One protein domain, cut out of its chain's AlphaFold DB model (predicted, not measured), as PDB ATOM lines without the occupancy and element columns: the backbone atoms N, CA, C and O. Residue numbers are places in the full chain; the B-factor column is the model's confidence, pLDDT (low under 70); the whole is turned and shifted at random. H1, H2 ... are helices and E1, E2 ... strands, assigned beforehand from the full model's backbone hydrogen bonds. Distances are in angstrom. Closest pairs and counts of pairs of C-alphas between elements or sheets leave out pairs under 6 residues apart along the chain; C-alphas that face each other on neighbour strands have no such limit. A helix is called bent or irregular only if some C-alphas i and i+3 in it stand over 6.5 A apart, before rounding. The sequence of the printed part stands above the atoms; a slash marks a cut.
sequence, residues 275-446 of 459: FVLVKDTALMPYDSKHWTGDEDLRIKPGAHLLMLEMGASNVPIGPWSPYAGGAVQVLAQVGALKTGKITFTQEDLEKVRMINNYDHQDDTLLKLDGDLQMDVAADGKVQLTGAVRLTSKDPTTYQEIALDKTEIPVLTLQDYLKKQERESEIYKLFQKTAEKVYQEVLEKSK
ATOM      1  N   PHE A 275     175.408 282.989 191.853       84.94
ATOM      2  CA  PHE A 275     176.105 282.212 190.849       84.94
ATOM      3  C   PHE A 275     177.521 281.968 191.357       84.94
ATOM      4  O   PHE A 275     178.365 282.862 191.325       84.94
ATOM      5  N   VAL A 276     177.733 280.808 191.978       90.75
ATOM      6  CA  VAL A 276     178.954 280.501 192.735       90.75
ATOM      7  C   VAL A 276     179.258 279.013 192.679       90.75
ATOM      8  O   VAL A 276     178.355 278.177 192.681       90.75
ATOM      9  N   LEU A 277     180.545 278.683 192.673       93.38
ATOM     10  CA  LEU A 277     181.011 277.337 192.950       93.38
ATOM     11  C   LEU A 277     181.619 277.301 194.352       93.38
ATOM     12  O   LEU A 277     182.557 278.035 194.658       93.38
ATOM     13  N   VAL A 278     181.095 276.434 195.212       94.19
ATOM     14  CA  VAL A 278     181.592 276.242 196.574       94.19
ATOM     15  C   VAL A 278     182.454 274.985 196.605       94.19
ATOM     16  O   VAL A 278     181.972 273.873 196.375       94.19
ATOM     17  N   LYS A 279     183.757 275.144 196.840       94.94
ATOM     18  CA  LYS A 279     184.701 274.025 196.841       94.94
ATOM     19  C   LYS A 279     184.646 273.228 198.137       94.94
ATOM     20  O   LYS A 279     184.296 273.762 199.190       94.94
ATOM     21  N   ASP A 280     185.024 271.957 198.037       94.19
ATOM     22  CA  ASP A 280     185.078 271.019 199.159       94.19
ATOM     23  C   ASP A 280     183.765 270.989 199.949       94.19
ATOM     24  O   ASP A 280     183.768 270.988 201.177       94.19
ATOM     25  N   THR A 281     182.639 271.026 199.239       93.50
ATOM     26  CA  THR A 281     181.288 271.157 199.780       93.50
ATOM     27  C   THR A 281     180.345 270.156 199.124       93.50
ATOM     28  O   THR A 281     180.371 269.949 197.910       93.50
ATOM     29  N   ALA A 282     179.491 269.543 199.935       90.06
ATOM     30  CA  ALA A 282     178.400 268.687 199.489       90.06
ATOM     31  C   ALA A 282     177.097 269.048 200.202       90.06
ATOM     32  O   ALA A 282     177.128 269.541 201.334       90.06
ATOM     33  N   LEU A 283     175.967 268.760 199.549       86.25
ATOM     34  CA  LEU A 283     174.667 268.771 200.216       86.25
ATOM     35  C   LEU A 283     174.551 267.583 201.166       86.25
ATOM     36  O   LEU A 283     174.957 266.460 200.844       86.25
ATOM     37  N   MET A 284     173.944 267.818 202.325       83.25
ATOM     38  CA  MET A 284     173.418 266.732 203.130       83.25
ATOM     39  C   MET A 284     172.218 266.079 202.438       83.25
ATOM     40  O   MET A 284     171.358 266.786 201.918       83.25
ATOM     41  N   PRO A 285     172.112 264.740 202.465       69.94
ATOM     42  CA  PRO A 285     170.855 264.085 202.142       69.94
ATOM     43  C   PRO A 285     169.818 264.504 203.193       69.94
ATOM     44  O   PRO A 285     170.004 264.257 204.386       69.94
ATOM     45  N   TYR A 286     168.758 265.173 202.752       64.88
ATOM     46  CA  TYR A 286     167.651 265.604 203.599       64.88
ATOM     47  C   TYR A 286     166.325 265.445 202.847       64.88
ATOM     48  O   TYR A 286     166.288 265.545 201.620       64.88
ATOM     49  N   ASP A 287     165.259 265.182 203.601       58.94
ATOM     50  CA  ASP A 287     163.932 264.773 203.113       58.94
ATOM     51  C   ASP A 287     162.963 265.957 202.914       58.94
ATOM     52  O   ASP A 287     161.754 265.785 202.787       58.94
ATOM     53  N   SER A 288     163.458 267.201 202.938       56.19
ATOM     54  CA  SER A 288     162.597 268.377 202.789       56.19
ATOM     55  C   SER A 288     162.537 268.869 201.344       56.19
ATOM     56  O   SER A 288     163.548 269.008 200.653       56.19
ATOM     57  N   LYS A 289     161.319 269.196 200.905       61.16
ATOM     58  CA  LYS A 289     161.009 269.878 199.638       61.16
ATOM     59  C   LYS A 289     161.172 271.410 199.749       61.16
ATOM     60  O   LYS A 289     160.460 272.159 199.090       61.16
ATOM     61  N   HIS A 290     162.031 271.889 200.650       66.62
ATOM     62  CA  HIS A 290     162.176 273.314 200.980       66.62
ATOM     63  C   HIS A 290     163.478 273.913 200.420       66.62
ATOM     64  O   HIS A 290     164.289 273.208 199.820       66.62
ATOM     65  N   TRP A 291     163.661 275.225 200.622       68.00
ATOM     66  CA  TRP A 291     164.902 275.958 200.327       68.00
ATOM     67  C   TRP A 291     166.111 275.265 200.922       68.00
ATOM     68  O   TRP A 291     166.104 274.965 202.112       68.00
ATOM     69  N   THR A 292     167.139 275.043 200.089       74.56
ATOM     70  CA  THR A 292     168.437 274.622 200.612       74.56
ATOM     71  C   THR A 292     169.010 275.811 201.354       74.56
ATOM     72  O   THR A 292     169.362 276.831 200.746       74.56
ATOM     73  N   GLY A 293     169.027 275.679 202.672       79.19
ATOM     74  CA  GLY A 293     169.625 276.638 203.576       79.19
ATOM     75  C   GLY A 293     171.123 276.398 203.715       79.19
ATOM     76  O   GLY A 293     171.685 275.391 203.276       79.19
ATOM     77  N   ASP A 294     171.785 277.331 204.385       82.75
ATOM     78  CA  ASP A 294     173.203 277.207 204.717       82.75
ATOM     79  C   ASP A 294     173.460 275.995 205.643       82.75
ATOM     80  O   ASP A 294     174.522 275.370 205.601       82.75
ATOM     81  N   GLU A 295     172.457 275.608 206.440       80.19
ATOM     82  CA  GLU A 295     172.421 274.404 207.277       80.19
ATOM     83  C   GLU A 295     172.528 273.083 206.525       80.19
ATOM     84  O   GLU A 295     172.868 272.074 207.152       80.19
ATOM     85  N   ASP A 296     172.286 273.069 205.220       84.56
ATOM     86  CA  ASP A 296     172.307 271.850 204.410       84.56
ATOM     87  C   ASP A 296     173.691 271.584 203.806       84.56
ATOM     88  O   ASP A 296     173.950 270.511 203.256       84.56
ATOM     89  N   LEU A 297     174.620 272.535 203.943       89.00
ATOM     90  CA  LEU A 297     175.954 272.464 203.361       89.00
ATOM     91  C   LEU A 297     176.964 271.853 204.337       89.00
ATOM     92  O   LEU A 297     177.049 272.222 205.511       89.00
ATOM     93  N   ARG A 298     177.789 270.914 203.865       89.56
ATOM     94  CA  ARG A 298     178.869 270.310 204.664       89.56
ATOM     95  C   ARG A 298     180.178 270.310 203.908       89.56
ATOM     96  O   ARG A 298     180.208 270.057 202.707       89.56
ATOM     97  N   ILE A 299     181.274 270.484 204.648       91.12
ATOM     98  CA  ILE A 299     182.612 270.285 204.093       91.12
ATOM     99  C   ILE A 299     182.790 268.817 203.711       91.12
ATOM    100  O   ILE A 299     182.658 267.921 204.548       91.12
ATOM    101  N   LYS A 300     183.144 268.592 202.451       91.94
ATOM    102  CA  LYS A 300     183.501 267.297 201.882       91.94
ATOM    103  C   LYS A 300     184.657 267.497 200.895       91.94
ATOM    104  O   LYS A 300     184.407 267.886 199.755       91.94
ATOM    105  N   PRO A 301     185.911 267.239 201.308       92.12
ATOM    106  CA  PRO A 301     187.075 267.433 200.449       92.12
ATOM    107  C   PRO A 301     186.953 266.685 199.117       92.12
ATOM    108  O   PRO A 301     186.600 265.504 199.097       92.12
ATOM    109  N   GLY A 302     187.245 267.375 198.012       90.50
ATOM    110  CA  GLY A 302     187.173 266.835 196.650       90.50
ATOM    111  C   GLY A 302     185.765 266.738 196.053       90.50
ATOM    112  O   GLY A 302     185.616 266.243 194.936       90.50
ATOM    113  N   ALA A 303     184.736 267.190 196.772       91.38
ATOM    114  CA  ALA A 303     183.393 267.387 196.243       91.38
ATOM    115  C   ALA A 303     183.131 268.891 196.128       91.38
ATOM    116  O   ALA A 303     183.503 269.647 197.016       91.38
ATOM    117  N   HIS A 304     182.519 269.349 195.044       93.12
ATOM    118  CA  HIS A 304     182.280 270.775 194.825       93.12
ATOM    119  C   HIS A 304     180.813 271.000 194.491       93.12
ATOM    120  O   HIS A 304     180.192 270.144 193.867       93.12
ATOM    121  N   LEU A 305     180.245 272.122 194.913       91.62
ATOM    122  CA  LEU A 305     178.838 272.428 194.689       91.62
ATOM    123  C   LEU A 305     178.714 273.647 193.781       91.62
ATOM    124  O   LEU A 305     179.130 274.740 194.156       91.62
ATOM    125  N   LEU A 306     178.143 273.463 192.593       90.94
ATOM    126  CA  LEU A 306     177.714 274.566 191.743       90.94
ATOM    127  C   LEU A 306     176.318 275.006 192.188       90.94
ATOM    128  O   LEU A 306     175.403 274.185 192.218       90.94
ATOM    129  N   MET A 307     176.168 276.288 192.523       89.00
ATOM    130  CA  MET A 307     174.903 276.886 192.946       89.00
ATOM    131  C   MET A 307     174.488 277.977 191.957       89.00
ATOM    132  O   MET A 307     175.208 278.967 191.777       89.00
ATOM    133  N   LEU A 308     173.327 277.791 191.330       83.81
ATOM    134  CA  LEU A 308     172.652 278.774 190.484       83.81
ATOM    135  C   LEU A 308     171.354 279.164 191.189       83.81
ATOM    136  O   LEU A 308     170.495 278.315 191.391       83.81
ATOM    137  N   GLU A 309     171.194 280.424 191.565       77.62
ATOM    138  CA  GLU A 309     169.977 280.923 192.197       77.62
ATOM    139  C   GLU A 309     169.420 282.108 191.415       77.62
ATOM    140  O   GLU A 309     170.156 283.010 190.998       77.62
ATOM    141  N   MET A 310     168.104 282.104 191.250       70.25
ATOM    142  CA  MET A 310     167.312 283.189 190.696       70.25
ATOM    143  C   MET A 310     166.302 283.605 191.759       70.25
ATOM    144  O   MET A 310     165.445 282.816 192.132       70.25
ATOM    145  N   GLY A 311     166.397 284.825 192.280       62.84
ATOM    146  CA  GLY A 311     165.466 285.325 193.290       62.84
ATOM    147  C   GLY A 311     164.150 285.804 192.676       62.84
ATOM    148  O   GLY A 311     164.155 286.581 191.722       62.84
ATOM    149  N   ALA A 312     163.026 285.406 193.279       53.56
ATOM    150  CA  ALA A 312     161.682 285.854 192.893       53.56
ATOM    151  C   ALA A 312     161.465 287.364 193.102       53.56
ATOM    152  O   ALA A 312     160.632 287.960 192.434       53.56
ATOM    153  N   SER A 313     162.237 288.013 193.982       47.00
ATOM    154  CA  SER A 313     162.128 289.457 194.251       47.00
ATOM    155  C   SER A 313     162.464 290.340 193.047       47.00
ATOM    156  O   SER A 313     162.147 291.524 193.054       47.00
ATOM    157  N   ASN A 314     163.121 289.774 192.031       45.31
ATOM    158  CA  ASN A 314     163.460 290.467 190.791       45.31
ATOM    159  C   ASN A 314     162.446 290.188 189.672       45.31
ATOM    160  O   ASN A 314     162.656 290.636 188.547       45.31
ATOM    161  N   VAL A 315     161.380 289.436 189.968       45.53
ATOM    162  CA  VAL A 315     160.214 289.252 189.108       45.53
ATOM    163  C   VAL A 315     159.145 290.234 189.583       45.53
ATOM    164  O   VAL A 315     158.618 290.084 190.686       45.53
ATOM    165  N   PRO A 316     158.820 291.260 188.792       40.59
ATOM    166  CA  PRO A 316     157.756 292.180 189.145       40.59
ATOM    167  C   PRO A 316     156.423 291.474 189.351       40.59
ATOM    168  O   PRO A 316     156.011 290.604 188.582       40.59
ATOM    169  N   ILE A 317     155.767 291.871 190.435       40.69
ATOM    170  CA  ILE A 317     154.435 291.411 190.809       40.69
ATOM    171  C   ILE A 317     153.464 291.922 189.739       40.69
ATOM    172  O   ILE A 317     153.421 293.116 189.458       40.69
ATOM    173  N   GLY A 318     152.712 291.019 189.111       44.09
ATOM    174  CA  GLY A 318     151.822 291.352 188.001       44.09
ATOM    175  C   GLY A 318     151.212 290.109 187.347       44.09
ATOM    176  O   GLY A 318     151.394 289.007 187.862       44.09
ATOM    177  N   PRO A 319     150.529 290.247 186.195       36.78
ATOM    178  CA  PRO A 319     149.816 289.151 185.520       36.78
ATOM    179  C   PRO A 319     150.719 287.995 185.052       36.78
ATOM    180  O   PRO A 319     150.223 286.943 184.662       36.78
ATOM    181  N   TRP A 320     152.041 288.172 185.116       40.75
ATOM    182  CA  TRP A 320     153.022 287.123 184.850       40.75
ATOM    183  C   TRP A 320     153.491 286.382 186.099       40.75
ATOM    184  O   TRP A 320     154.245 285.437 185.937       40.75
ATOM    185  N   SER A 321     153.079 286.738 187.322       46.72
ATOM    186  CA  SER A 321     153.510 286.005 188.527       46.72
ATOM    187  C   SER A 321     153.219 284.492 188.491       46.72
ATOM    188  O   SER A 321     154.048 283.754 189.017       46.72
ATOM    189  N   PRO A 322     152.157 283.990 187.817       44.56
ATOM    190  CA  PRO A 322     151.953 282.549 187.644       44.56
ATOM    191  C   PRO A 322     152.873 281.912 186.584       44.56
ATOM    192  O   PRO A 322     153.068 280.701 186.585       44.56
ATOM    193  N   TYR A 323     153.421 282.714 185.662       43.28
ATOM    194  CA  TYR A 323     154.221 282.267 184.509       43.28
ATOM    195  C   TYR A 323     155.718 282.546 184.658       43.28
ATOM    196  O   TYR A 323     156.553 281.926 183.998       43.28
ATOM    197  N   ALA A 324     156.076 283.496 185.511       49.84
ATOM    198  CA  ALA A 324     157.429 283.693 185.957       49.84
ATOM    199  C   ALA A 324     157.746 282.530 186.885       49.84
ATOM    200  O   ALA A 324     157.175 282.420 187.970       49.84
ATOM    201  N   GLY A 325     158.637 281.643 186.437       49.00
ATOM    202  CA  GLY A 325     159.181 280.615 187.310       49.00
ATOM    203  C   GLY A 325     159.597 281.290 188.611       49.00
ATOM    204  O   GLY A 325     160.296 282.308 188.572       49.00
ATOM    205  N   GLY A 326     159.084 280.800 189.741       55.19
ATOM    206  CA  GLY A 326     159.450 281.318 191.051       55.19
ATOM    207  C   GLY A 326     160.957 281.251 191.281       55.19
ATOM    208  O   GLY A 326     161.759 280.999 190.383       55.19
ATOM    209  N   ALA A 327     161.386 281.498 192.508       62.50
ATOM    210  CA  ALA A 327     162.809 281.539 192.781       62.50
ATOM    211  C   ALA A 327     163.498 280.181 192.512       62.50
ATOM    212  O   ALA A 327     163.365 279.234 193.279       62.50
ATOM    213  N   VAL A 328     164.252 280.054 191.422       67.56
ATOM    214  CA  VAL A 328     164.890 278.779 191.072       67.56
ATOM    215  C   VAL A 328     166.223 278.641 191.793       67.56
ATOM    216  O   VAL A 328     167.061 279.533 191.697       67.56
ATOM    217  N   GLN A 329     166.454 277.496 192.441       75.06
ATOM    218  CA  GLN A 329     167.747 277.122 193.014       75.06
ATOM    219  C   GLN A 329     168.268 275.824 192.360       75.06
ATOM    220  O   GLN A 329     167.895 274.707 192.707       75.06
ATOM    221  N   VAL A 330     169.161 275.934 191.379       78.62
ATOM    222  CA  VAL A 330     169.841 274.769 190.798       78.62
ATOM    223  C   VAL A 330     171.114 274.472 191.580       78.62
ATOM    224  O   VAL A 330     172.010 275.310 191.676       78.62
ATOM    225  N   LEU A 331     171.204 273.257 192.112       82.81
ATOM    226  CA  LEU A 331     172.348 272.767 192.872       82.81
ATOM    227  C   LEU A 331     172.905 271.539 192.162       82.81
ATOM    228  O   LEU A 331     172.185 270.572 191.936       82.81
ATOM    229  N   ALA A 332     174.180 271.572 191.787       85.75
ATOM    230  CA  ALA A 332     174.824 270.450 191.118       85.75
ATOM    231  C   ALA A 332     176.122 270.075 191.822       85.75
ATOM    232  O   ALA A 332     177.038 270.889 191.960       85.75
ATOM    233  N   GLN A 333     176.212 268.815 192.247       87.25
ATOM    234  CA  GLN A 333     177.459 268.272 192.763       87.25
ATOM    235  C   GLN A 333     178.423 268.048 191.595       87.25
ATOM    236  O   GLN A 333     178.212 267.189 190.741       87.25
ATOM    237  N   VAL A 334     179.507 268.807 191.585       88.00
ATOM    238  CA  VAL A 334     180.613 268.677 190.646       88.00
ATOM    239  C   VAL A 334     181.702 267.824 191.301       88.00
ATOM    240  O   VAL A 334     182.006 267.970 192.490       88.00
ATOM    241  N   GLY A 335     182.268 266.891 190.528       85.06
ATOM    242  CA  GLY A 335     183.458 266.133 190.922       85.06
ATOM    243  C   GLY A 335     184.700 267.029 190.951       85.06
ATOM    244  O   GLY A 335     184.601 268.218 191.219       85.06
ATOM    245  N   ALA A 336     185.879 266.491 190.634       87.12
ATOM    246  CA  ALA A 336     187.112 267.284 190.626       87.12
ATOM    247  C   ALA A 336     186.978 268.585 189.805       87.12
ATOM    248  O   ALA A 336     186.440 268.559 188.695       87.12
ATOM    249  N   LEU A 337     187.519 269.695 190.322       87.38
ATOM    250  CA  LEU A 337     187.607 270.973 189.606       87.38
ATOM    251  C   LEU A 337     188.587 270.879 188.438       87.38
ATOM    252  O   LEU A 337     189.765 271.209 188.553       87.38
ATOM    253  N   LYS A 338     188.088 270.400 187.305       91.00
ATOM    254  CA  LYS A 338     188.807 270.303 186.038       91.00
ATOM    255  C   LYS A 338     187.890 270.714 184.900       91.00
ATOM    256  O   LYS A 338     186.674 270.573 185.013       91.00
ATOM    257  N   THR A 339     188.483 271.152 183.797       93.06
ATOM    258  CA  THR A 339     187.731 271.424 182.574       93.06
ATOM    259  C   THR A 339     186.917 270.198 182.159       93.06
ATOM    260  O   THR A 339     187.443 269.080 182.120       93.06
ATOM    261  N   GLY A 340     185.634 270.390 181.871       92.94
ATOM    262  CA  GLY A 340     184.725 269.297 181.558       92.94
ATOM    263  C   GLY A 340     183.280 269.739 181.390       92.94
ATOM    264  O   GLY A 340     182.927 270.889 181.625       92.94
ATOM    265  N   LYS A 341     182.441 268.791 180.981       92.56
ATOM    266  CA  LYS A 341     181.016 269.002 180.752       92.56
ATOM    267  C   LYS A 341     180.212 268.555 181.974       92.56
ATOM    268  O   LYS A 341     180.422 267.452 182.476       92.56
ATOM    269  N   ILE A 342     179.298 269.403 182.429       89.69
ATOM    270  CA  ILE A 342     178.273 269.110 183.429       89.69
ATOM    271  C   ILE A 342     176.971 268.919 182.656       89.69
ATOM    272  O   ILE A 342     176.483 269.862 182.037       89.69
ATOM    273  N   THR A 343     176.432 267.706 182.671       88.94
ATOM    274  CA  THR A 343     175.155 267.389 182.024       88.94
ATOM    275  C   THR A 343     174.098 267.264 183.106       88.94
ATOM    276  O   THR A 343     174.300 266.542 184.079       88.94
ATOM    277  N   PHE A 344     172.995 267.985 182.939       84.81
ATOM    278  CA  PHE A 344     171.843 267.929 183.825       84.81
ATOM    279  C   PHE A 344     170.852 266.924 183.250       84.81
ATOM    280  O   PHE A 344     170.312 267.123 182.160       84.81
ATOM    281  N   THR A 345     170.653 265.823 183.968       79.00
ATOM    282  CA  THR A 345     169.712 264.767 183.592       79.00
ATOM    283  C   THR A 345     168.516 264.728 184.541       79.00
ATOM    284  O   THR A 345     168.536 265.320 185.620       79.00
ATOM    285  N   GLN A 346     167.482 263.969 184.173       73.62
ATOM    286  CA  GLN A 346     166.330 263.739 185.048       73.62
ATOM    287  C   GLN A 346     166.708 262.985 186.340       73.62
ATOM    288  O   GLN A 346     166.013 263.110 187.340       73.62
ATOM    289  N   GLU A 347     167.817 262.239 186.363       70.50
ATOM    290  CA  GLU A 347     168.343 261.621 187.594       70.50
ATOM    291  C   GLU A 347     169.031 262.655 188.501       70.50
ATOM    292  O   GLU A 347     169.070 262.512 189.722       70.50
ATOM    293  N   ASP A 348     169.547 263.744 187.924       68.81
ATOM    294  CA  ASP A 348     170.122 264.855 188.683       68.81
ATOM    295  C   ASP A 348     169.054 265.789 189.257       68.81
ATOM    296  O   ASP A 348     169.366 266.606 190.120       68.81
ATOM    297  N   LEU A 349     167.789 265.637 188.857       64.50
ATOM    298  CA  LEU A 349     166.659 266.340 189.466       64.50
ATOM    299  C   LEU A 349     166.489 265.994 190.947       64.50
ATOM    300  O   LEU A 349     166.069 266.844 191.719       64.50
ATOM    301  N   GLU A 350     166.915 264.805 191.385       61.72
ATOM    302  CA  GLU A 350     166.987 264.469 192.814       61.72
ATOM    303  C   GLU A 350     168.071 265.269 193.561       61.72
ATOM    304  O   GLU A 350     168.040 265.371 194.791       61.72
ATOM    305  N   LYS A 351     169.030 265.857 192.834       61.06
ATOM    306  CA  LYS A 351     170.134 266.683 193.356       61.06
ATOM    307  C   LYS A 351     169.888 268.183 193.152       61.06
ATOM    308  O   LYS A 351     170.500 268.989 193.845       61.06
ATOM    309  N   VAL A 352     168.983 268.542 192.243       61.06
ATOM    310  CA  VAL A 352     168.544 269.909 191.942       61.06
ATOM    311  C   VAL A 352     167.294 270.245 192.761       61.06
ATOM    312  O   VAL A 352     166.422 269.407 192.962       61.06
ATOM    313  N   ARG A 353     167.199 271.469 193.292       62.66
ATOM    314  CA  ARG A 353     166.108 271.883 194.192       62.66
ATOM    315  C   ARG A 353     165.346 273.068 193.608       62.66
ATOM    316  O   ARG A 353     165.589 274.218 193.940       62.66
ATOM    317  N   MET A 354     164.389 272.793 192.730       58.28
ATOM    318  CA  MET A 354     163.509 273.847 192.225       58.28
ATOM    319  C   MET A 354     162.457 274.232 193.255       58.28
ATOM    320  O   MET A 354     161.773 273.360 193.784       58.28
ATOM    321  N   ILE A 355     162.305 275.531 193.514       57.06
ATOM    322  CA  ILE A 355     161.335 276.023 194.490       57.06
ATOM    323  C   ILE A 355     160.530 277.141 193.857       57.06
ATOM    324  O   ILE A 355     160.912 278.306 193.842       57.06
ATOM    325  N   ASN A 356     159.372 276.785 193.318       54.78
ATOM    326  CA  ASN A 356     158.449 277.806 192.872       54.78
ATOM    327  C   ASN A 356     157.739 278.408 194.096       54.78
ATOM    328  O   ASN A 356     156.844 277.794 194.662       54.78
ATOM    329  N   ASN A 357     158.132 279.616 194.513       50.50
ATOM    330  CA  ASN A 357     157.471 280.330 195.615       50.50
ATOM    331  C   ASN A 357     155.998 280.697 195.321       50.50
ATOM    332  O   ASN A 357     155.319 281.170 196.227       50.50
ATOM    333  N   TYR A 358     155.517 280.524 194.085       49.28
ATOM    334  CA  TYR A 358     154.146 280.864 193.695       49.28
ATOM    335  C   TYR A 358     153.181 279.682 193.709       49.28
ATOM    336  O   TYR A 358     151.981 279.909 193.595       49.28
ATOM    337  N   ASP A 359     153.671 278.453 193.896       45.06
ATOM    338  CA  ASP A 359     152.805 277.281 193.958       45.06
ATOM    339  C   ASP A 359     153.165 276.420 195.170       45.06
ATOM    340  O   ASP A 359     154.062 275.579 195.154       45.06
ATOM    341  N   HIS A 360     152.485 276.688 196.284       43.09
ATOM    342  CA  HIS A 360     152.555 275.846 197.477       43.09
ATOM    343  C   HIS A 360     151.778 274.532 197.307       43.09
ATOM    344  O   HIS A 360     151.704 273.754 198.261       43.09
ATOM    345  N   GLN A 361     151.185 274.287 196.136       43.75
ATOM    346  CA  GLN A 361     150.371 273.114 195.883       43.75
ATOM    347  C   GLN A 361     150.889 272.362 194.653       43.75
ATOM    348  O   GLN A 361     150.958 272.865 193.545       43.75
ATOM    349  N   ASP A 362     151.249 271.111 194.908       46.62
ATOM    350  CA  ASP A 362     151.627 270.071 193.960       46.62
ATOM    351  C   ASP A 362     153.019 270.100 193.312       46.62
ATOM    352  O   ASP A 362     153.483 271.044 192.677       46.62
ATOM    353  N   ASP A 363     153.644 268.924 193.447       48.28
ATOM    354  CA  ASP A 363     154.825 268.403 192.766       48.28
ATOM    355  C   ASP A 363     154.669 268.460 191.234       48.28
ATOM    356  O   ASP A 363     154.565 267.437 190.545       48.28
ATOM    357  N   THR A 364     154.635 269.658 190.660       51.22
ATOM    358  CA  THR A 364     154.688 269.845 189.215       51.22
ATOM    359  C   THR A 364     156.089 269.463 188.757       51.22
ATOM    360  O   THR A 364     157.028 270.250 188.787       51.22
ATOM    361  N   LEU A 365     156.235 268.186 188.397       53.53
ATOM    362  CA  LEU A 365     157.448 267.590 187.849       53.53
ATOM    363  C   LEU A 365     157.969 268.447 186.699       53.53
ATOM    364  O   LEU A 365     157.491 268.387 185.565       53.53
ATOM    365  N   LEU A 366     158.967 269.246 187.040       64.31
ATOM    366  CA  LEU A 366     159.775 269.997 186.113       64.31
ATOM    367  C   LEU A 366     160.696 269.008 185.409       64.31
ATOM    368  O   LEU A 366     161.280 268.121 186.036       64.31
ATOM    369  N   LYS A 367     160.816 269.138 184.093       77.00
ATOM    370  CA  LYS A 367     161.889 268.473 183.363       77.00
ATOM    371  C   LYS A 367     163.116 269.367 183.426       77.00
ATOM    372  O   LYS A 367     163.034 270.545 183.077       77.00
ATOM    373  N   LEU A 368     164.232 268.797 183.858       80.31
ATOM    374  CA  LEU A 368     165.529 269.452 183.850       80.31
ATOM    375  C   LEU A 368     166.363 268.839 182.732       80.31
ATOM    376  O   LEU A 368     166.634 267.637 182.736       80.31
ATOM    377  N   ASP A 369     166.783 269.668 181.787       86.31
ATOM    378  CA  ASP A 369     167.738 269.275 180.763       86.31
ATOM    379  C   ASP A 369     168.705 270.411 180.469       86.31
ATOM    380  O   ASP A 369     168.388 271.586 180.620       86.31
ATOM    381  N   GLY A 370     169.929 270.067 180.099       88.75
ATOM    382  CA  GLY A 370     170.911 271.071 179.741       88.75
ATOM    383  C   GLY A 370     172.331 270.612 179.965       88.75
ATOM    384  O   GLY A 370     172.604 269.591 180.594       88.75
ATOM    385  N   ASP A 371     173.240 271.410 179.439       91.25
ATOM    386  CA  ASP A 371     174.660 271.145 179.462       91.25
ATOM    387  C   ASP A 371     175.400 272.442 179.761       91.25
ATOM    388  O   ASP A 371     175.164 273.466 179.115       91.25
ATOM    389  N   LEU A 372     176.331 272.378 180.709       91.38
ATOM    390  CA  LEU A 372     177.292 273.437 180.984       91.38
ATOM    391  C   LEU A 372     178.705 272.906 180.763       91.38
ATOM    392  O   LEU A 372     179.153 271.975 181.427       91.38
ATOM    393  N   GLN A 373     179.427 273.517 179.839       95.31
ATOM    394  CA  GLN A 373     180.870 273.400 179.730       95.31
ATOM    395  C   GLN A 373     181.508 274.249 180.828       95.31
ATOM    396  O   GLN A 373     181.257 275.450 180.914       95.31
ATOM    397  N   MET A 374     182.326 273.614 181.660       95.06
ATOM    398  CA  MET A 374     183.116 274.250 182.702       95.06
ATOM    399  C   MET A 374     184.572 274.297 182.271       95.06
ATOM    400  O   MET A 374     185.177 273.252 182.038       95.06
ATOM    401  N   ASP A 375     185.139 275.494 182.224       95.50
ATOM    402  CA  ASP A 375     186.543 275.728 181.914       95.50
ATOM    403  C   ASP A 375     187.240 276.274 183.161       95.50
ATOM    404  O   ASP A 375     186.869 277.322 183.693       95.50
ATOM    405  N   VAL A 376     188.236 275.537 183.659       93.56
ATOM    406  CA  VAL A 376     188.993 275.905 184.862       93.56
ATOM    407  C   VAL A 376     190.348 276.457 184.433       93.56
ATOM    408  O   VAL A 376     191.172 275.733 183.870       93.56
ATOM    409  N   ALA A 377     190.579 277.743 184.675       90.12
ATOM    410  CA  ALA A 377     191.835 278.410 184.360       90.12
ATOM    411  C   ALA A 377     192.941 278.047 185.368       90.12
ATOM    412  O   ALA A 377     192.682 277.579 186.478       90.12
ATOM    413  N   ALA A 378     194.201 278.283 184.987       84.06
ATOM    414  CA  ALA A 378     195.370 277.951 185.810       84.06
ATOM    415  C   ALA A 378     195.422 278.712 187.150       84.06
ATOM    416  O   ALA A 378     196.043 278.242 188.100       84.06
ATOM    417  N   ASP A 379     194.762 279.867 187.234       85.25
ATOM    418  CA  ASP A 379     194.625 280.674 188.450       85.25
ATOM    419  C   ASP A 379     193.438 280.242 189.336       85.25
ATOM    420  O   ASP A 379     193.175 280.858 190.368       85.25
ATOM    421  N   GLY A 380     192.732 279.172 188.957       83.38
ATOM    422  CA  GLY A 380     191.583 278.639 189.685       83.38
ATOM    423  C   GLY A 380     190.262 279.345 189.384       83.38
ATOM    424  O   GLY A 380     189.254 279.006 190.008       83.38
ATOM    425  N   LYS A 381     190.231 280.295 188.439       88.69
ATOM    426  CA  LYS A 381     188.975 280.867 187.948       88.69
ATOM    427  C   LYS A 381     188.185 279.839 187.153       88.69
ATOM    428  O   LYS A 381     188.757 279.011 186.444       88.69
ATOM    429  N   VAL A 382     186.863 279.918 187.250       94.12
ATOM    430  CA  VAL A 382     185.948 279.021 186.544       94.12
ATOM    431  C   VAL A 382     185.072 279.840 185.612       94.12
ATOM    432  O   VAL A 382     184.460 280.817 186.039       94.12
ATOM    433  N   GLN A 383     185.004 279.430 184.349       93.94
ATOM    434  CA  GLN A 383     184.077 279.961 183.355       93.94
ATOM    435  C   GLN A 383     183.075 278.883 182.958       93.94
ATOM    436  O   GLN A 383     183.439 277.718 182.798       93.94
ATOM    437  N   LEU A 384     181.813 279.276 182.804       91.62
ATOM    438  CA  LEU A 384     180.738 278.387 182.378       91.62
ATOM    439  C   LEU A 384     180.153 278.841 181.037       91.62
ATOM    440  O   LEU A 384     179.870 280.022 180.843       91.62
ATOM    441  N   THR A 385     179.932 277.889 180.132       92.75
ATOM    442  CA  THR A 385     179.281 278.107 178.832       92.75
ATOM    443  C   THR A 385     178.226 277.035 178.592       92.75
ATOM    444  O   THR A 385     178.508 275.857 178.768       92.75
ATOM    445  N   GLY A 386     177.028 277.406 178.154       90.88
ATOM    446  CA  GLY A 386     175.959 276.458 177.842       90.88
ATOM    447  C   GLY A 386     174.607 276.929 178.353       90.88
ATOM    448  O   GLY A 386     174.394 278.127 178.526       90.88
ATOM    449  N   ALA A 387     173.682 276.002 178.577       87.88
ATOM    450  CA  ALA A 387     172.367 276.343 179.097       87.88
ATOM    451  C   ALA A 387     171.774 275.230 179.960       87.88
ATOM    452  O   ALA A 387     171.966 274.048 179.675       87.88
ATOM    453  N   VAL A 388     171.020 275.628 180.983       82.69
ATOM    454  CA  VAL A 388     170.169 274.747 181.791       82.69
ATOM    455  C   VAL A 388     168.722 275.153 181.570       82.69
ATOM    456  O   VAL A 388     168.385 276.323 181.727       82.69
ATOM    457  N   ARG A 389     167.870 274.201 181.207       81.00
ATOM    458  CA  ARG A 389     166.456 274.403 180.929       81.00
ATOM    459  C   ARG A 389     165.599 273.680 181.957       81.00
ATOM    460  O   ARG A 389     165.812 272.508 182.251       81.00
ATOM    461  N   LEU A 390     164.612 274.398 182.474       76.00
ATOM    462  CA  LEU A 390     163.626 273.912 183.425       76.00
ATOM    463  C   LEU A 390     162.258 274.062 182.758       76.00
ATOM    464  O   LEU A 390     161.819 275.177 182.492       76.00
ATOM    465  N   THR A 391     161.621 272.950 182.406       73.44
ATOM    466  CA  THR A 391     160.354 272.944 181.653       73.44
ATOM    467  C   THR A 391     159.221 272.525 182.571       73.44
ATOM    468  O   THR A 391     159.348 271.503 183.248       73.44
ATOM    469  N   SER A 392     158.130 273.294 182.607       65.81
ATOM    470  CA  SER A 392     156.966 272.957 183.432       65.81
ATOM    471  C   SER A 392     156.142 271.811 182.813       65.81
ATOM    472  O   SER A 392     156.394 271.376 181.687       65.81
ATOM    473  N   LYS A 393     155.154 271.292 183.558       60.69
ATOM    474  CA  LYS A 393     154.243 270.232 183.080       60.69
ATOM    475  C   LYS A 393     153.388 270.690 181.891       60.69
ATOM    476  O   LYS A 393     153.009 269.858 181.066       60.69
ATOM    477  N   ASP A 394     153.088 271.987 181.812       54.03
ATOM    478  CA  ASP A 394     152.488 272.591 180.628       54.03
ATOM    479  C   ASP A 394     153.628 272.946 179.651       54.03
ATOM    480  O   ASP A 394     154.421 273.849 179.929       54.03
ATOM    481  N   PRO A 395     153.757 272.242 178.510       50.38
ATOM    482  CA  PRO A 395     154.890 272.383 177.590       50.38
ATOM    483  C   PRO A 395     154.986 273.767 176.930       50.38
ATOM    484  O   PRO A 395     155.889 274.005 176.128       50.38
ATOM    485  N   THR A 396     154.055 274.672 177.231       51.59
ATOM    486  CA  THR A 396     154.056 276.050 176.746       51.59
ATOM    487  C   THR A 396     155.025 276.967 177.495       51.59
ATOM    488  O   THR A 396     155.303 278.055 176.992       51.59
ATOM    489  N   THR A 397     155.587 276.555 178.642       54.41
ATOM    490  CA  THR A 397     156.531 277.385 179.412       54.41
ATOM    491  C   THR A 397     157.805 276.638 179.821       54.41
ATOM    492  O   THR A 397     157.779 275.545 180.394       54.41
ATOM    493  N   TYR A 398     158.957 277.257 179.546       67.81
ATOM    494  CA  TYR A 398     160.259 276.823 180.049       67.81
ATOM    495  C   TYR A 398     161.082 278.022 180.522       67.81
ATOM    496  O   TYR A 398     160.951 279.134 180.014       67.81
ATOM    497  N   GLN A 399     161.972 277.776 181.475       70.25
ATOM    498  CA  GLN A 399     162.970 278.723 181.947       70.25
ATOM    499  C   GLN A 399     164.350 278.243 181.505       70.25
ATOM    500  O   GLN A 399     164.674 277.071 181.660       70.25
ATOM    501  N   GLU A 400     165.165 279.124 180.926       76.56
ATOM    502  CA  GLU A 400     166.509 278.791 180.436       76.56
ATOM    503  C   GLU A 400     167.554 279.698 181.093       76.56
ATOM    504  O   GLU A 400     167.538 280.916 180.921       76.56
ATOM    505  N   ILE A 401     168.491 279.093 181.821       78.25
ATOM    506  CA  ILE A 401     169.695 279.742 182.339       78.25
ATOM    507  C   ILE A 401     170.796 279.541 181.301       78.25
ATOM    508  O   ILE A 401     171.473 278.514 181.307       78.25
ATOM    509  N   ALA A 402     170.958 280.505 180.394       82.38
ATOM    510  CA  ALA A 402     172.012 280.495 179.382       82.38
ATOM    511  C   ALA A 402     173.254 281.265 179.862       82.38
ATOM    512  O   ALA A 402     173.159 282.405 180.319       82.38
ATOM    513  N   LEU A 403     174.424 280.648 179.720       83.12
ATOM    514  CA  LEU A 403     175.724 281.157 180.143       83.12
ATOM    515  C   LEU A 403     176.664 281.201 178.934       83.12
ATOM    516  O   LEU A 403     176.741 280.243 178.165       83.12
ATOM    517  N   ASP A 404     177.383 282.305 178.762       88.56
ATOM    518  CA  ASP A 404     178.340 282.498 177.669       88.56
ATOM    519  C   ASP A 404     179.662 282.971 178.262       88.56
ATOM    520  O   ASP A 404     179.828 284.152 178.572       88.56
ATOM    521  N   LYS A 405     180.573 282.016 178.494       91.06
ATOM    522  CA  LYS A 405     181.873 282.239 179.145       91.06
ATOM    523  C   LYS A 405     181.762 283.035 180.446       91.06
ATOM    524  O   LYS A 405     182.620 283.859 180.767       91.06
ATOM    525  N   THR A 406     180.694 282.800 181.200       86.56
ATOM    526  CA  THR A 406     180.409 283.564 182.408       86.56
ATOM    527  C   THR A 406     181.365 283.124 183.516       86.56
ATOM    528  O   THR A 406     181.352 281.960 183.918       86.56
ATOM    529  N   GLU A 407     182.203 284.041 184.002       90.50
ATOM    530  CA  GLU A 407     183.120 283.793 185.122       90.50
ATOM    531  C   GLU A 407     182.336 283.707 186.438       90.50
ATOM    532  O   GLU A 407     181.510 284.575 186.729       90.50
ATOM    533  N   ILE A 408     182.610 282.673 187.236       90.06
ATOM    534  CA  ILE A 408     182.017 282.502 188.565       90.06
ATOM    535  C   ILE A 408     183.060 282.502 189.672       90.06
ATOM    536  O   ILE A 408     184.150 281.945 189.508       90.06
ATOM    537  N   PRO A 409     182.727 283.074 190.843       91.81
ATOM    538  CA  PRO A 409     183.565 282.944 192.018       91.81
ATOM    539  C   PRO A 409     183.634 281.484 192.475       91.81
ATOM    540  O   PRO A 409     182.620 280.789 192.563       91.81
ATOM    541  N   VAL A 410     184.845 281.058 192.832       94.25
ATOM    542  CA  VAL A 410     185.113 279.794 193.524       94.25
ATOM    543  C   VAL A 410     185.416 280.107 194.983       94.25
ATOM    544  O   VAL A 410     186.456 280.687 195.294       94.25
ATOM    545  N   LEU A 411     184.515 279.736 195.887       94.12
ATOM    546  CA  LEU A 411     184.620 280.046 197.313       94.12
ATOM    547  C   LEU A 411     184.842 278.777 198.130       94.12
ATOM    548  O   LEU A 411     184.355 277.709 197.770       94.12
ATOM    549  N   THR A 412     185.548 278.877 199.258       94.12
ATOM    550  CA  THR A 412     185.396 277.864 200.315       94.12
ATOM    551  C   THR A 412     183.983 277.955 200.898       94.12
ATOM    552  O   THR A 412     183.352 279.012 200.811       94.12
ATOM    553  N   LEU A 413     183.498 276.895 201.555       91.50
ATOM    554  CA  LEU A 413     182.248 276.989 202.322       91.50
ATOM    555  C   LEU A 413     182.297 278.151 203.324       91.50
ATOM    556  O   LEU A 413     181.336 278.896 203.468       91.50
ATOM    557  N   GLN A 414     183.448 278.347 203.967       88.19
ATOM    558  CA  GLN A 414     183.652 279.412 204.941       88.19
ATOM    559  C   GLN A 414     183.503 280.815 204.327       88.19
ATOM    560  O   GLN A 414     182.795 281.658 204.880       88.19
ATOM    561  N   ASP A 415     184.141 281.067 203.182       90.44
ATOM    562  CA  ASP A 415     184.063 282.359 202.492       90.44
ATOM    563  C   ASP A 415     182.661 282.621 201.938       90.44
ATOM    564  O   ASP A 415     182.188 283.757 201.975       90.44
ATOM    565  N   TYR A 416     181.988 281.571 201.458       90.56
ATOM    566  CA  TYR A 416     180.599 281.643 201.016       90.56
ATOM    567  C   TYR A 416     179.674 282.087 202.159       90.56
ATOM    568  O   TYR A 416     178.993 283.103 202.018       90.56
ATOM    569  N   LEU A 417     179.715 281.403 203.309       85.75
ATOM    570  CA  LEU A 417     178.875 281.732 204.470       85.75
ATOM    571  C   LEU A 417     179.129 283.161 204.972       85.75
ATOM    572  O   LEU A 417     178.196 283.923 205.215       85.75
ATOM    573  N   LYS A 418     180.400 283.574 205.039       83.31
ATOM    574  CA  LYS A 418     180.778 284.938 205.440       83.31
ATOM    575  C   LYS A 418     180.291 286.007 204.459       83.31
ATOM    576  O   LYS A 418     180.004 287.135 204.860       83.31
ATOM    577  N   LYS A 419     180.235 285.691 203.161       83.06
ATOM    578  CA  LYS A 419     179.672 286.595 202.154       83.06
ATOM    579  C   LYS A 419     178.164 286.764 202.364       83.06
ATOM    580  O   LYS A 419     177.708 287.904 202.393       83.06
ATOM    581  N   GLN A 420     177.433 285.670 202.594       76.06
ATOM    582  CA  GLN A 420     175.989 285.707 202.878       76.06
ATOM    583  C   GLN A 420     175.660 286.525 204.143       76.06
ATOM    584  O   GLN A 420     174.702 287.298 204.161       76.06
ATOM    585  N   GLU A 421     176.501 286.434 205.178       68.88
ATOM    586  CA  GLU A 421     176.346 287.192 206.430       68.88
ATOM    587  C   GLU A 421     176.370 288.719 206.220       68.88
ATOM    588  O   GLU A 421     175.640 289.458 206.883       68.88
ATOM    589  N   ARG A 422     177.193 289.211 205.283       60.94
ATOM    590  CA  ARG A 422     177.368 290.651 205.014       60.94
ATOM    591  C   ARG A 422     176.250 291.262 204.180       60.94
ATOM    592  O   ARG A 422     176.013 292.461 204.279       60.94
ATOM    593  N   GLU A 423     175.603 290.461 203.344       60.50
ATOM    594  CA  GLU A 423     174.612 290.934 202.373       60.50
ATOM    595  C   GLU A 423     173.214 291.132 202.995       60.50
ATOM    596  O   GLU A 423     172.294 291.570 202.309       60.50
ATOM    597  N   SER A 424     173.023 290.870 204.298       52.25
ATOM    598  CA  SER A 424     171.681 290.760 204.876       52.25
ATOM    599  C   SER A 424     171.490 291.388 206.275       52.25
ATOM    600  O   SER A 424     171.478 290.727 207.310       52.25
ATOM    601  N   GLU A 425     171.173 292.688 206.318       51.69
ATOM    602  CA  GLU A 425     170.590 293.337 207.517       51.69
ATOM    603  C   GLU A 425     169.245 292.682 207.928       51.69
ATOM    604  O   GLU A 425     168.926 292.605 209.115       51.69
ATOM    605  N   ILE A 426     168.495 292.146 206.954       46.12
ATOM    606  CA  ILE A 426     167.183 291.489 207.119       46.12
ATOM    607  C   ILE A 426     167.299 290.031 207.624       46.12
ATOM    608  O   ILE A 426     166.389 289.547 208.295       46.12
ATOM    609  N   TYR A 427     168.423 289.332 207.410       51.75
ATOM    610  CA  TYR A 427     168.597 287.926 207.835       51.75
ATOM    611  C   TYR A 427     169.246 287.761 209.217       51.75
ATOM    612  O   TYR A 427     169.599 286.644 209.601       51.75
ATOM    613  N   LYS A 428     169.328 288.817 210.039       52.84
ATOM    614  CA  LYS A 428     169.777 288.712 211.445       52.84
ATOM    615  C   LYS A 428     169.027 287.636 212.262       52.84
ATOM    616  O   LYS A 428     169.539 287.158 213.271       52.84
ATOM    617  N   LEU A 429     167.848 287.196 211.805       47.06
ATOM    618  CA  LEU A 429     167.094 286.069 212.369       47.06
ATOM    619  C   LEU A 429     167.652 284.675 211.990       47.06
ATOM    620  O   LEU A 429     167.624 283.771 212.822       47.06
ATOM    621  N   PHE A 430     168.198 284.507 210.780       48.69
ATOM    622  CA  PHE A 430     168.784 283.254 210.268       48.69
ATOM    623  C   PHE A 430     170.275 283.085 210.629       48.69
ATOM    624  O   PHE A 430     170.811 281.978 210.583       48.69
ATOM    625  N   GLN A 431     170.936 284.160 211.079       54.09
ATOM    626  CA  GLN A 431     172.359 284.189 211.461       54.09
ATOM    627  C   GLN A 431     172.773 283.129 212.493       54.09
ATOM    628  O   GLN A 431     173.906 282.655 212.460       54.09
ATOM    629  N   LYS A 432     171.879 282.703 213.398       60.25
ATOM    630  CA  LYS A 432     172.215 281.680 214.408       60.25
ATOM    631  C   LYS A 432     172.560 280.323 213.792       60.25
ATOM    632  O   LYS A 432     173.348 279.579 214.374       60.25
ATOM    633  N   THR A 433     171.970 280.002 212.645       62.41
ATOM    634  CA  THR A 433     172.169 278.718 211.972       62.41
ATOM    635  C   THR A 433     173.458 278.727 211.153       62.41
ATOM    636  O   THR A 433     174.275 277.820 211.308       62.41
ATOM    637  N   ALA A 434     173.697 279.789 210.377       58.78
ATOM    638  CA  ALA A 434     174.943 279.971 209.632       58.78
ATOM    639  C   ALA A 434     176.165 280.045 210.566       58.78
ATOM    640  O   ALA A 434     177.166 279.378 210.315       58.78
ATOM    641  N   GLU A 435     176.058 280.762 211.692       66.38
ATOM    642  CA  GLU A 435     177.116 280.828 212.707       66.38
ATOM    643  C   GLU A 435     177.413 279.445 213.299       66.38
ATOM    644  O   GLU A 435     178.571 279.071 213.462       66.38
ATOM    645  N   LYS A 436     176.384 278.632 213.570       75.50
ATOM    646  CA  LYS A 436     176.580 277.261 214.059       75.50
ATOM    647  C   LYS A 436     177.354 276.410 213.046       75.50
ATOM    648  O   LYS A 436     178.330 275.769 213.427       75.50
ATOM    649  N   VAL A 437     176.959 276.425 211.771       69.50
ATOM    650  CA  VAL A 437     177.673 275.698 210.703       69.50
ATOM    651  C   VAL A 437     179.108 276.210 210.571       69.50
ATOM    652  O   VAL A 437     180.045 275.421 210.467       69.50
ATOM    653  N   TYR A 438     179.298 277.527 210.632       71.62
ATOM    654  CA  TYR A 438     180.609 278.162 210.587       71.62
ATOM    655  C   TYR A 438     181.515 277.711 211.744       71.62
ATOM    656  O   TYR A 438     182.671 277.346 211.522       71.62
ATOM    657  N   GLN A 439     180.993 277.656 212.971       75.38
ATOM    658  CA  GLN A 439     181.740 277.157 214.126       75.38
ATOM    659  C   GLN A 439     182.059 275.660 214.001       75.38
ATOM    660  O   GLN A 439     183.197 275.261 214.249       75.38
ATOM    661  N   GLU A 440     181.119 274.834 213.524       76.56
ATOM    662  CA  GLU A 440     181.375 273.412 213.245       76.56
ATOM    663  C   GLU A 440     182.495 273.217 212.206       76.56
ATOM    664  O   GLU A 440     183.338 272.322 212.337       76.56
ATOM    665  N   VAL A 441     182.537 274.068 211.177       71.38
ATOM    666  CA  VAL A 441     183.615 274.104 210.179       71.38
ATOM    667  C   VAL A 441     184.956 274.451 210.830       71.38
ATOM    668  O   VAL A 441     185.946 273.745 210.610       71.38
ATOM    669  N   LEU A 442     184.995 275.499 211.658       72.81
ATOM    670  CA  LEU A 442     186.208 275.909 212.364       72.81
ATOM    671  C   LEU A 442     186.731 274.806 213.291       72.81
ATOM    672  O   LEU A 442     187.931 274.530 213.297       72.81
ATOM    673  N   GLU A 443     185.861 274.138 214.043       81.06
ATOM    674  CA  GLU A 443     186.242 273.032 214.928       81.06
ATOM    675  C   GLU A 443     186.778 271.814 214.158       81.06
ATOM    676  O   GLU A 443     187.809 271.243 214.533       81.06
ATOM    677  N   LYS A 444     186.152 271.447 213.032       74.62
ATOM    678  CA  LYS A 444     186.642 270.363 212.161       74.62
ATOM    679  C   LYS A 444     187.991 270.689 211.524       74.62
ATOM    680  O   LYS A 444     188.841 269.808 211.409       74.62
ATOM    681  N   SER A 445     188.219 271.948 211.151       71.12
ATOM    682  CA  SER A 445     189.511 272.376 210.601       71.12
ATOM    683  C   SER A 445     190.656 272.240 211.615       71.12
ATOM    684  O   SER A 445     191.765 271.870 211.242       71.12
ATOM    685  N   LYS A 446     190.378 272.448 212.912       79.50
ATOM    686  CA  LYS A 446     191.363 272.310 214.001       79.50
ATOM    687  C   LYS A 446     191.696 270.856 214.340       79.50
ATOM    688  O   LYS A 446     192.755 270.589 214.896       79.50
TER     689      LYS A 446
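Overview. This is residues 275 to 446 of the 459 residues of an uncharacterized protein of Prosthecobacter vanneervenii (UniProt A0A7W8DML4). Two four-stranded sheets sit face to face as a sandwich, their strands crossed at 56 degrees; H1 and the small hairpin E2 E3 cover the other face of the first sheet, and H3 packs outside H1 and E3. Loops around Pro 319, Asp 359 and Lys 393 gather at one end of the long axis, and H3 ends at the other. The 172 printed residues hold ten named strands, E1 to E10, then three named helices, H1 to H3; the class is mixed, helices and strands. The first sheet, E5 E4 E1 E10, is mixed, and E6 E7 E8 E9 is antiparallel. The whole is compact, with a radius of gyration of the C-alphas of 16.6 A and spans of 52 by 39 by 28 A.

Arrangement. E1, residues 275 to 279, is antiparallel to E4, residues 304 to 309, with N 278 and O 305 at 2.8 A. Between them in the chain, E2, residues 281 to 283, and E3, residues 297 to 299, form a hairpin, with N 282 and O 298 at 2.9 A. E4 forms a hairpin with E5, residues 328 to 334; N 330 and O 308 are 2.7 A apart. E6, residues 340 to 344, E7, residues 367 to 376, E8, residues 382 to 391, and E9, residues 398 to 408, make a meander, each the antiparallel neighbour of the one before; N 342 and O 372, N 373 and O 385, and N 390 and O 399 are 2.8, 2.7 and 2.8 A apart. This sheet is twisted. E9 bends by 91 degrees at residue 405 and runs on into E10, residues 410 to 412, which is parallel to E1, with N 279 and O 411 at 2.8 A. H1, residues 413 to 422, is on the sheet of E1 at a height of 8.7 A, two layers with the helix on one face. H2, residues 426 to 429, is irregular, C-alphas 426 and 429 being 7.5 A apart. H3, residues 431 to 446, touches H1 at a shallow tilt of 30 degrees, opposite ways; the closest C-alphas are those of Gln 414 and Tyr 438, 6.5 A. Every O i to N i+4 pair is within hydrogen-bond range in H3, and 5 of 6 in H1; H2 is too short for such a pair.

Along the chain. E1 begins at C-alpha 275 (176.105, 282.212, 190.849). E7, E8 and E9 measure 28.1, 26.8 and 24.0 A. H3 measures 22.6 A and ends at C-alpha 446 (191.363, 272.310, 214.001).

Size, cuts and confidence. The farthest C-alphas, of Pro 319 and Lys 446, are 53.1 A apart. The printed part has no cut. The links E2 to E3, E4 to E5 and E6 to E7 are long. Residues 422 to 429, of which 426 to 429 belong to H2, stand free. Mean pLDDT of the printed part is 73.7; 67 residues are under 70, among them 311 to 328, 348 to 366 and 421 to 435.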